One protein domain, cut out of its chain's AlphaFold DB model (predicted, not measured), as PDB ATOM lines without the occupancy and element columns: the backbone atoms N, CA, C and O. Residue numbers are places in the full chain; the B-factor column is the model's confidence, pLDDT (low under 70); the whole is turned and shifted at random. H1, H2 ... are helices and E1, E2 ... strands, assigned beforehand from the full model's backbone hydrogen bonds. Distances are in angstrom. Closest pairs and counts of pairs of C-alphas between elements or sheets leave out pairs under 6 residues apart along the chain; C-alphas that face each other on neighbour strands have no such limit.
ATOM      1  N   ILE A   8     163.261 211.792 147.304       90.25
ATOM      2  CA  ILE A   8     163.325 213.139 147.877       90.25
ATOM      3  C   ILE A   8     162.324 213.268 149.027       90.25
ATOM      4  O   ILE A   8     161.204 212.760 148.962       90.25
ATOM      5  N   ALA A   9     162.712 213.955 150.099       90.56
ATOM      6  CA  ALA A   9     161.782 214.299 151.169       90.56
ATOM      7  C   ALA A   9     160.720 215.281 150.667       90.56
ATOM      8  O   ALA A   9     161.045 216.196 149.913       90.56
ATOM      9  N   VAL A  10     159.481 215.169 151.145       90.12
ATOM     10  CA  VAL A  10     158.389 216.088 150.780       90.12
ATOM     11  C   VAL A  10     158.729 217.555 151.073       90.12
ATOM     12  O   VAL A  10     158.381 218.444 150.304       90.12
ATOM     13  N   THR A  11     159.481 217.818 152.140       90.31
ATOM     14  CA  THR A  11     159.955 219.162 152.499       90.31
ATOM     15  C   THR A  11     160.953 219.707 151.480       90.31
ATOM     16  O   THR A  11     160.849 220.860 151.073       90.31
ATOM     17  N   LYS A  12     161.893 218.874 151.018       92.88
ATOM     18  CA  LYS A  12     162.849 219.234 149.959       92.88
ATOM     19  C   LYS A  12     162.171 219.366 148.601       92.88
ATOM     20  O   LYS A  12     162.489 220.285 147.861       92.88
ATOM     21  N   ALA A  13     161.206 218.501 148.310       92.44
ATOM     22  CA  ALA A  13     160.346 218.605 147.139       92.44
ATOM     23  C   ALA A  13     159.598 219.946 147.113       92.44
ATOM     24  O   ALA A  13     159.607 220.641 146.101       92.44
ATOM     25  N   HIS A  14     159.004 220.348 148.239       92.69
ATOM     26  CA  HIS A  14     158.331 221.640 148.363       92.69
ATOM     27  C   HIS A  14     159.301 222.820 148.233       92.69
ATOM     28  O   HIS A  14     158.996 223.780 147.530       92.69
ATOM     29  N   ALA A  15     160.489 222.732 148.836       94.19
ATOM     30  CA  ALA A  15     161.525 223.752 148.685       94.19
ATOM     31  C   ALA A  15     161.986 223.897 147.225       94.19
ATOM     32  O   ALA A  15     162.102 225.017 146.735       94.19
ATOM     33  N   GLN A  16     162.175 222.784 146.511       94.88
ATOM     34  CA  GLN A  16     162.510 222.803 145.087       94.88
ATOM     35  C   GLN A  16     161.393 223.457 144.271       94.88
ATOM     36  O   GLN A  16     161.657 224.346 143.471       94.88
ATOM     37  N   MET A  17     160.136 223.093 144.537       94.25
ATOM     38  CA  MET A  17     158.979 223.717 143.892       94.25
ATOM     39  C   MET A  17     158.925 225.231 144.132       94.25
ATOM     40  O   MET A  17     158.564 225.969 143.224       94.25
ATOM     41  N   LEU A  18     159.268 225.710 145.335       94.00
ATOM     42  CA  LEU A  18     159.333 227.145 145.642       94.00
ATOM     43  C   LEU A  18     160.394 227.864 144.807       94.00
ATOM     44  O   LEU A  18     160.115 228.949 144.300       94.00
ATOM     45  N   LEU A  19     161.577 227.264 144.658       95.50
ATOM     46  CA  LEU A  19     162.664 227.816 143.848       95.50
ATOM     47  C   LEU A  19     162.292 227.837 142.363       95.50
ATOM     48  O   LEU A  19     162.345 228.893 141.738       95.50
ATOM     49  N   ASP A  20     161.835 226.705 141.826       94.69
ATOM     50  CA  ASP A  20     161.472 226.582 140.412       94.69
ATOM     51  C   ASP A  20     160.281 227.478 140.051       94.69
ATOM     52  O   ASP A  20     160.214 228.047 138.959       94.69
ATOM     53  N   PHE A  21     159.323 227.617 140.973       93.00
ATOM     54  CA  PHE A  21     158.203 228.525 140.788       93.00
ATOM     55  C   PHE A  21     158.675 229.972 140.801       93.00
ATOM     56  O   PHE A  21     158.274 230.707 139.914       93.00
ATOM     57  N   ALA A  22     159.526 230.387 141.743       92.62
ATOM     58  CA  ALA A  22     160.024 231.760 141.805       92.62
ATOM     59  C   ALA A  22     160.822 232.161 140.552       92.62
ATOM     60  O   ALA A  22     160.694 233.294 140.095       92.62
ATOM     61  N   ASP A  23     161.591 231.231 139.981       94.19
ATOM     62  CA  ASP A  23     162.368 231.452 138.757       94.19
ATOM     63  C   ASP A  23     161.476 231.637 137.516       94.19
ATOM     64  O   ASP A  23     161.700 232.516 136.686       94.19
ATOM     65  N   ARG A  24     160.404 230.840 137.415       93.06
ATOM     66  CA  ARG A  24     159.494 230.831 136.254       93.06
ATOM     67  C   ARG A  24     158.210 231.634 136.467       93.06
ATOM     68  O   ARG A  24     157.361 231.674 135.572       93.06
ATOM     69  N   GLN A  25     158.020 232.237 137.641       90.50
ATOM     70  CA  GLN A  25     156.796 232.952 137.987       90.50
ATOM     71  C   GLN A  25     156.627 234.151 137.047       90.50
ATOM     72  O   GLN A  25     157.504 235.014 136.980       90.50
ATOM     73  N   PRO A  26     155.481 234.270 136.352       86.81
ATOM     74  CA  PRO A  26     155.204 235.439 135.532       86.81
ATOM     75  C   PRO A  26     155.266 236.709 136.382       86.81
ATOM     76  O   PRO A  26     154.588 236.797 137.408       86.81
ATOM     77  N   ALA A  27     156.011 237.720 135.928       85.50
ATOM     78  CA  ALA A  27     156.217 238.970 136.670       85.50
ATOM     79  C   ALA A  27     154.906 239.691 137.059       85.50
ATOM     80  O   ALA A  27     154.865 240.437 138.038       85.50
ATOM     81  N   GLY A  28     153.820 239.449 136.312       84.12
ATOM     82  CA  GLY A  28     152.486 239.986 136.593       84.12
ATOM     83  C   GLY A  28     151.777 239.351 137.796       84.12
ATOM     84  O   GLY A  28     150.881 239.969 138.367       84.12
ATOM     85  N   CYS A  29     152.181 238.157 138.243       86.50
ATOM     86  CA  CYS A  29     151.516 237.465 139.340       86.50
ATOM     87  C   CYS A  29     152.280 237.596 140.659       86.50
ATOM     88  O   CYS A  29     153.323 236.978 140.835       86.50
ATOM     89  N   LYS A  30     151.706 238.303 141.641       84.94
ATOM     90  CA  LYS A  30     152.237 238.382 143.023       84.94
ATOM     91  C   LYS A  30     151.398 237.629 144.061       84.94
ATOM     92  O   LYS A  30     151.716 237.637 145.247       84.94
ATOM     93  N   ARG A  31     150.284 237.027 143.632       86.62
ATOM     94  CA  ARG A  31     149.282 236.417 144.523       86.62
ATOM     95  C   ARG A  31     149.456 234.910 144.669       86.62
ATOM     96  O   ARG A  31     149.201 234.377 145.746       86.62
ATOM     97  N   CYS A  32     149.866 234.226 143.604       89.69
ATOM     98  CA  CYS A  32     150.017 232.777 143.625       89.69
ATOM     99  C   CYS A  32     151.211 232.350 144.479       89.69
ATOM    100  O   CYS A  32     152.244 233.015 144.513       89.69
ATOM    101  N   ARG A  33     151.043 231.220 145.165       89.25
ATOM    102  CA  ARG A  33     152.060 230.584 146.001       89.25
ATOM    103  C   ARG A  33     152.043 229.085 145.748       89.25
ATOM    104  O   ARG A  33     150.998 228.534 145.410       89.25
ATOM    105  N   VAL A  34     153.185 228.444 145.966       90.81
ATOM    106  CA  VAL A  34     153.301 226.985 145.950       90.81
ATOM    107  C   VAL A  34     152.673 226.422 147.234       90.81
ATOM    108  O   VAL A  34     153.191 226.689 148.323       90.81
ATOM    109  N   PRO A  35     151.579 225.649 147.155       89.62
ATOM    110  CA  PRO A  35     151.016 225.003 148.332       89.62
ATOM    111  C   PRO A  35     151.916 223.861 148.821       89.62
ATOM    112  O   PRO A  35     152.673 223.278 148.048       89.62
ATOM    113  N   MET A  36     151.822 223.536 150.111       87.94
ATOM    114  CA  MET A  36     152.493 222.365 150.678       87.94
ATOM    115  C   MET A  36     151.827 221.083 150.144       87.94
ATOM    116  O   MET A  36     150.596 220.982 150.233       87.94
ATOM    117  N   PRO A  37     152.592 220.103 149.625       88.19
ATOM    118  CA  PRO A  37     152.041 218.803 149.283       88.19
ATOM    119  C   PRO A  37     151.465 218.100 150.516       88.19
ATOM    120  O   PRO A  37     152.027 218.171 151.609       88.19
ATOM    121  N   PHE A  38     150.375 217.360 150.337       84.31
ATOM    122  CA  PHE A  38     149.757 216.562 151.393       84.31
ATOM    123  C   PHE A  38     149.654 215.093 150.989       84.31
ATOM    124  O   PHE A  38     149.580 214.752 149.808       84.31
ATOM    125  N   TRP A  39     149.663 214.205 151.980       82.81
ATOM    126  CA  TRP A  39     149.490 212.777 151.752       82.81
ATOM    127  C   TRP A  39     148.009 212.457 151.573       82.81
ATOM    128  O   TRP A  39     147.190 212.783 152.433       82.81
ATOM    129  N   GLY A  40     147.669 211.813 150.463       79.12
ATOM    130  CA  GLY A  40     146.319 211.349 150.162       79.12
ATOM    131  C   GLY A  40     146.305 209.866 149.818       79.12
ATOM    132  O   GLY A  40     147.340 209.258 149.537       79.12
ATOM    133  N   VAL A  41     145.115 209.276 149.827       74.12
ATOM    134  CA  VAL A  41     144.908 207.889 149.405       74.12
ATOM    135  C   VAL A  41     144.488 207.895 147.938       74.12
ATOM    136  O   VAL A  41     143.447 208.455 147.600       74.12
ATOM    137  N   ALA A  42     145.295 207.286 147.070       65.75
ATOM    138  CA  ALA A  42     144.907 207.053 145.684       65.75
ATOM    139  C   ALA A  42     143.987 205.820 145.587       65.75
ATOM    140  O   ALA A  42     144.068 204.923 146.439       65.75
ATOM    141  N   PRO A  43     143.151 205.706 144.537       62.38
ATOM    142  CA  PRO A  43     142.418 204.475 144.255       62.38
ATOM    143  C   PRO A  43     143.383 203.281 144.186       62.38
ATOM    144  O   PRO A  43     144.364 203.309 143.444       62.38
ATOM    145  N   GLY A  44     143.131 202.241 144.987       67.25
ATOM    146  CA  GLY A  44     144.015 201.071 145.098       67.25
ATOM    147  C   GLY A  44     144.909 201.026 146.346       67.25
ATOM    148  O   GLY A  44     145.893 200.290 146.348       67.25
ATOM    149  N   ASN A  45     144.584 201.786 147.402       59.12
ATOM    150  CA  ASN A  45     145.234 201.750 148.727       59.12
ATOM    151  C   ASN A  45     146.738 202.074 148.740       59.12
ATOM    152  O   ASN A  45     147.422 201.846 149.737       59.12
ATOM    153  N   LYS A  46     147.261 202.645 147.654       65.75
ATOM    154  CA  LYS A  46     148.603 203.222 147.626       65.75
ATOM    155  C   LYS A  46     148.479 204.692 148.003       65.75
ATOM    156  O   LYS A  46     147.764 205.448 147.348       65.75
ATOM    157  N   GLY A  47     149.130 205.087 149.090       71.00
ATOM    158  CA  GLY A  47     149.208 206.498 149.444       71.00
ATOM    159  C   GLY A  47     150.141 207.242 148.489       71.00
ATOM    160  O   GLY A  47     151.136 206.686 148.020       71.00
ATOM    161  N   TYR A  48     149.783 208.479 148.167       77.00
ATOM    162  CA  TYR A  48     150.506 209.323 147.225       77.00
ATOM    163  C   TYR A  48     150.573 210.762 147.740       77.00
ATOM    164  O   TYR A  48     149.695 211.221 148.474       77.00
ATOM    165  N   TRP A  49     151.631 211.475 147.357       82.00
ATOM    166  CA  TRP A  49     151.781 212.898 147.648       82.00
ATOM    167  C   TRP A  49     151.045 213.730 146.608       82.00
ATOM    168  O   TRP A  49     151.370 213.688 145.427       82.00
ATOM    169  N   TYR A  50     150.084 214.531 147.049       81.94
ATOM    170  CA  TYR A  50     149.307 215.413 146.193       81.94
ATOM    171  C   TYR A  50     149.720 216.864 146.396       81.94
ATOM    172  O   TYR A  50     149.793 217.352 147.522       81.94
ATOM    173  N   GLN A  51     149.927 217.565 145.287       80.44
ATOM    174  CA  GLN A  51     150.023 219.017 145.249       80.44
ATOM    175  C   GLN A  51     148.645 219.553 144.842       80.44
ATOM    176  O   GLN A  51     148.196 219.255 143.732       80.44
ATOM    177  N   PRO A  52     147.938 220.311 145.696       76.75
ATOM    178  CA  PRO A  52     146.676 220.903 145.284       76.75
ATOM    179  C   PRO A  52     146.940 221.908 144.157       76.75
ATOM    180  O   PRO A  52     147.831 222.752 144.260       76.75
ATOM    181  N   ALA A  53     146.169 221.816 143.076       65.25
ATOM    182  CA  ALA A  53     146.183 222.845 142.046       65.25
ATOM    183  C   ALA A  53     145.495 224.098 142.619       65.25
ATOM    184  O   ALA A  53     144.365 223.992 143.106       65.25
ATOM    185  N   PRO A  54     146.144 225.276 142.625       68.62
ATOM    186  CA  PRO A  54     145.475 226.492 143.064       68.62
ATOM    187  C   PRO A  54     144.367 226.898 142.078       68.62
ATOM    188  O   PRO A  54     144.334 226.400 140.949       68.62
ATOM    189  N   PRO A  55     143.494 227.845 142.474       74.69
ATOM    190  CA  PRO A  55     142.515 228.439 141.574       74.69
ATOM    191  C   PRO A  55     143.169 228.920 140.276       74.69
ATOM    192  O   PRO A  55     144.319 229.375 140.280       74.69
ATOM    193  N   THR A  56     142.424 228.848 139.174       80.44
ATOM    194  CA  THR A  56     142.858 229.355 137.871       80.44
ATOM    195  C   THR A  56     143.330 230.800 138.001       80.44
ATOM    196  O   THR A  56     142.557 231.704 138.308       80.44
ATOM    197  N   CYS A  57     144.629 231.007 137.799       86.12
ATOM    198  CA  CYS A  57     145.248 232.324 137.725       86.12
ATOM    199  C   CYS A  57     145.300 232.778 136.265       86.12
ATOM    200  O   CYS A  57     145.764 232.011 135.421       86.12
ATOM    201  N   GLU A  58     144.908 234.025 135.995       88.25
ATOM    202  CA  GLU A  58     144.957 234.661 134.664       88.25
ATOM    203  C   GLU A  58     146.371 234.675 134.062       88.25
ATOM    204  O   GLU A  58     146.537 234.658 132.849       88.25
ATOM    205  N   HIS A  59     147.403 234.633 134.910       88.69
ATOM    206  CA  HIS A  59     148.802 234.544 134.489       88.69
ATOM    207  C   HIS A  59     149.293 233.102 134.271       88.69
ATOM    208  O   HIS A  59     150.476 232.893 134.033       88.69
ATOM    209  N   GLY A  60     148.435 232.087 134.409       89.44
ATOM    210  CA  GLY A  60     148.811 230.690 134.161       89.44
ATOM    211  C   GLY A  60     149.628 230.019 135.273       89.44
ATOM    212  O   GLY A  60     150.124 228.912 135.085       89.44
ATOM    213  N   CYS A  61     149.741 230.622 136.466       90.56
ATOM    214  CA  CYS A  61     150.505 230.032 137.578       90.56
ATOM    215  C   CYS A  61     150.004 228.642 138.006       90.56
ATOM    216  O   CYS A  61     150.786 227.839 138.504       90.56
ATOM    217  N   HIS A  62     148.713 228.354 137.818       89.38
ATOM    218  CA  HIS A  62     148.135 227.040 138.098       89.38
ATOM    219  C   HIS A  62     148.732 225.956 137.182       89.38
ATOM    220  O   HIS A  62     149.153 224.915 137.676       89.38
ATOM    221  N   THR A  63     148.862 226.238 135.882       90.88
ATOM    222  CA  THR A  63     149.510 225.355 134.902       90.88
ATOM    223  C   THR A  63     150.980 225.144 135.233       90.88
ATOM    224  O   THR A  63     151.426 224.003 135.302       90.88
ATOM    225  N   LEU A  64     151.714 226.222 135.545       92.06
ATOM    226  CA  LEU A  64     153.124 226.128 135.935       92.06
ATOM    227  C   LEU A  64     153.315 225.199 137.145       92.06
ATOM    228  O   LEU A  64     154.215 224.370 137.151       92.06
ATOM    229  N   LEU A  65     152.458 225.292 138.164       92.00
ATOM    230  CA  LEU A  65     152.553 224.422 139.341       92.00
ATOM    231  C   LEU A  65     152.267 222.953 139.019       92.00
ATOM    232  O   LEU A  65     152.919 222.077 139.588       92.00
ATOM    233  N   ILE A  66     151.323 222.681 138.114       91.00
ATOM    234  CA  ILE A  66     151.036 221.322 137.637       91.00
ATOM    235  C   ILE A  66     152.251 220.763 136.891       91.00
ATOM    236  O   ILE A  66     152.672 219.644 137.172       91.00
ATOM    237  N   GLU A  67     152.847 221.548 135.991       92.88
ATOM    238  CA  GLU A  67     154.049 221.160 135.246       92.88
ATOM    239  C   GLU A  67     155.231 220.870 136.171       92.88
ATOM    240  O   GLU A  67     155.878 219.830 136.046       92.88
ATOM    241  N   LEU A  68     155.504 221.771 137.120       93.69
ATOM    242  CA  LEU A  68     156.598 221.613 138.076       93.69
ATOM    243  C   LEU A  68     156.398 220.363 138.939       93.69
ATOM    244  O   LEU A  68     157.332 219.582 139.116       93.69
ATOM    245  N   TRP A  69     155.170 220.111 139.404       92.31
ATOM    246  CA  TRP A  69     154.868 218.917 140.191       92.31
ATOM    247  C   TRP A  69     154.988 217.625 139.375       92.31
ATOM    248  O   TRP A  69     155.543 216.630 139.851       92.31
ATOM    249  N   ALA A  70     154.506 217.632 138.131       91.81
ATOM    250  CA  ALA A  70     154.619 216.498 137.220       91.81
ATOM    251  C   ALA A  70     156.086 216.173 136.904       91.81
ATOM    252  O   ALA A  70     156.481 215.006 136.931       91.81
ATOM    253  N   LYS A  71     156.918 217.195 136.677       93.25
ATOM    254  CA  LYS A  71     158.361 217.023 136.495       93.25
ATOM    255  C   LYS A  71     159.002 216.420 137.745       93.25
ATOM    256  O   LYS A  71     159.673 215.397 137.657       93.25
ATOM    257  N   LEU A  72     158.737 216.992 138.919       92.38
ATOM    258  CA  LEU A  72     159.334 216.539 140.174       92.38
ATOM    259  C   LEU A  72     159.001 215.071 140.493       92.38
ATOM    260  O   LEU A  72     159.866 214.313 140.919       92.38
ATOM    261  N   THR A  73     157.760 214.652 140.254       89.75
ATOM    262  CA  THR A  73     157.295 213.268 140.477       89.75
ATOM    263  C   THR A  73     157.699 212.307 139.348       89.75
ATOM    264  O   THR A  73     157.714 211.080 139.516       89.75
ATOM    265  N   THR A  74     158.099 212.848 138.196       91.12
ATOM    266  CA  THR A  74     158.795 212.095 137.148       91.12
ATOM    267  C   THR A  74     160.239 211.817 137.556       91.12
ATOM    268  O   THR A  74     160.669 210.671 137.440       91.12
ATOM    269  N   ASP A  75     160.928 212.805 138.116       92.19
ATOM    270  CA  ASP A  75     162.346 212.714 138.473       92.19
ATOM    271  C   ASP A  75     162.574 211.968 139.806       92.19
ATOM    272  O   ASP A  75     163.575 211.268 139.965       92.19
ATOM    273  N   PHE A  76     161.633 212.058 140.758       90.69
ATOM    274  CA  PHE A  76     161.805 211.544 142.119       90.69
ATOM    275  C   PHE A  76     160.617 210.735 142.648       90.69
ATOM    276  O   PHE A  76     159.452 210.997 142.349       90.69
ATOM    277  N   THR A  77     160.920 209.799 143.548       89.81
ATOM    278  CA  THR A  77     159.941 209.250 144.495       89.81
ATOM    279  C   THR A  77     159.862 210.170 145.714       89.81
ATOM    280  O   THR A  77     160.886 210.458 146.332       89.81
ATOM    281  N   ILE A  78     158.668 210.631 146.095       88.88
ATOM    282  CA  ILE A  78     158.506 211.542 147.241       88.88
ATOM    283  C   ILE A  78     158.232 210.755 148.527       88.88
ATOM    284  O   ILE A  78     157.327 209.921 148.579       88.88
ATOM    285  N   ALA A  79     158.995 211.050 149.579       87.56
ATOM    286  CA  ALA A  79     158.913 210.403 150.885       87.56
ATOM    287  C   ALA A  79     158.512 211.381 152.015       87.56
ATOM    288  O   ALA A  79     158.849 212.564 151.961       87.56
ATOM    289  N   PRO A  80     157.830 210.904 153.076       80.19
ATOM    290  CA  PRO A  80     157.355 211.726 154.201       80.19
ATOM    291  C   PRO A  80     158.438 212.415 155.030       80.19
ATOM    292  O   PRO A  80     158.180 213.449 155.640       80.19
TER     293      PRO A  80
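What this domain is: This is residues 8 to 80 of the 95 residues of an uncharacterized protein of Usitatibacter palustris (UniProt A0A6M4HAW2). Two helices of equal residue count, H1 and H2, cross as an X, and the chain between them makes a long, narrow loop alongside, out to a small two-stranded hairpin, E1 and E2, at one end of the model. The two ends of the printed part come back near each other, where the short strand E3 pairs with residues 8 to 9. The printed part has 73 residues, with two named helices and three named strands in the order H1, E1, E2, H2, E3; the one sheet has the order E1 - E2 and is antiparallel, and the class is mixed, helices and strands. The whole is compact, with a radius of gyration of the C-alphas of 12.6 A, yet elongated in outline, with spans of 40 by 22 by 17 A.

How they stand to each other: Start at residues 8 to 9, which pair in parallel with residues 78 to 79 of E3, the strand of residues 77 to 79; E3 pairs with no named strand. Next comes H1, residues 10 to 24, and it touches H2, residues 61 to 75, with 9 pairs of C-alphas within 8 A. Look for their closest C-alphas at Met 17 and Leu 68, 6.6 A apart. The two helices run opposite ways at a steep tilt of 49 degrees, and their centres are 10.1 A apart. In both H1 and H2, every O i to N i+4 pair is within hydrogen-bond range. Go on past H1 to E1, residues 38 to 41, and E2, residues 47 to 50, which form a hairpin of antiparallel neighbour strands with an angle of 139 degrees between their directions. Here N 38 and O 50 are 2.9 A apart, within hydrogen-bond range, and so are N 50 and O 38, at 2.8 A. Between these strands C-alphas 39 and 49 face each other at 4.7 A. From E2, look across to E3: the closest C-alphas are those of Trp 49 and Ile 78, 6.9 A apart. The closest C-alphas of H1 and E3 are those of Val 10 and Ala 79, 5.7 A apart. E1 is apart from H2 and also from E3, while H2 and E3 meet only through their link.

Where its parts are: Find C-alpha 10 at (158.389, 216.088, 150.780); from there H1 runs 20.7 A to C-alpha 24 at (159.494, 230.831, 136.254). E1 begins at Phe 38 and ends at Val 41, 10.1 A from first to last C-alpha. E2 goes from Gly 47 to Tyr 50 over 9.5 A. H2 starts at Cys 61 and covers 21.0 A to Asp 75. E3 follows from Thr 77 and ends 6.6 A on, at C-alpha 79, (158.913, 210.403, 150.885).

The domain as a whole: The two C-alphas farthest apart are those of Gly 28 and Asn 45, at 40.8 A, whereas the first and last printed C-alphas, Ile 8 and Pro 80, are 8.8 A apart. The printed part has no cut. The link from H1 to E1 is long, with 13 residues, 25 to 37, and no named element in it. The link from E2 to H2 is short, with 10 residues; those from E1 to E2 and from H2 to E3 are tight. The mean pLDDT of the printed part is 86.1; look for values under 70 at residues 42 to 46, between E1 and E2, and at residues 53 to 54, between E2 and H2.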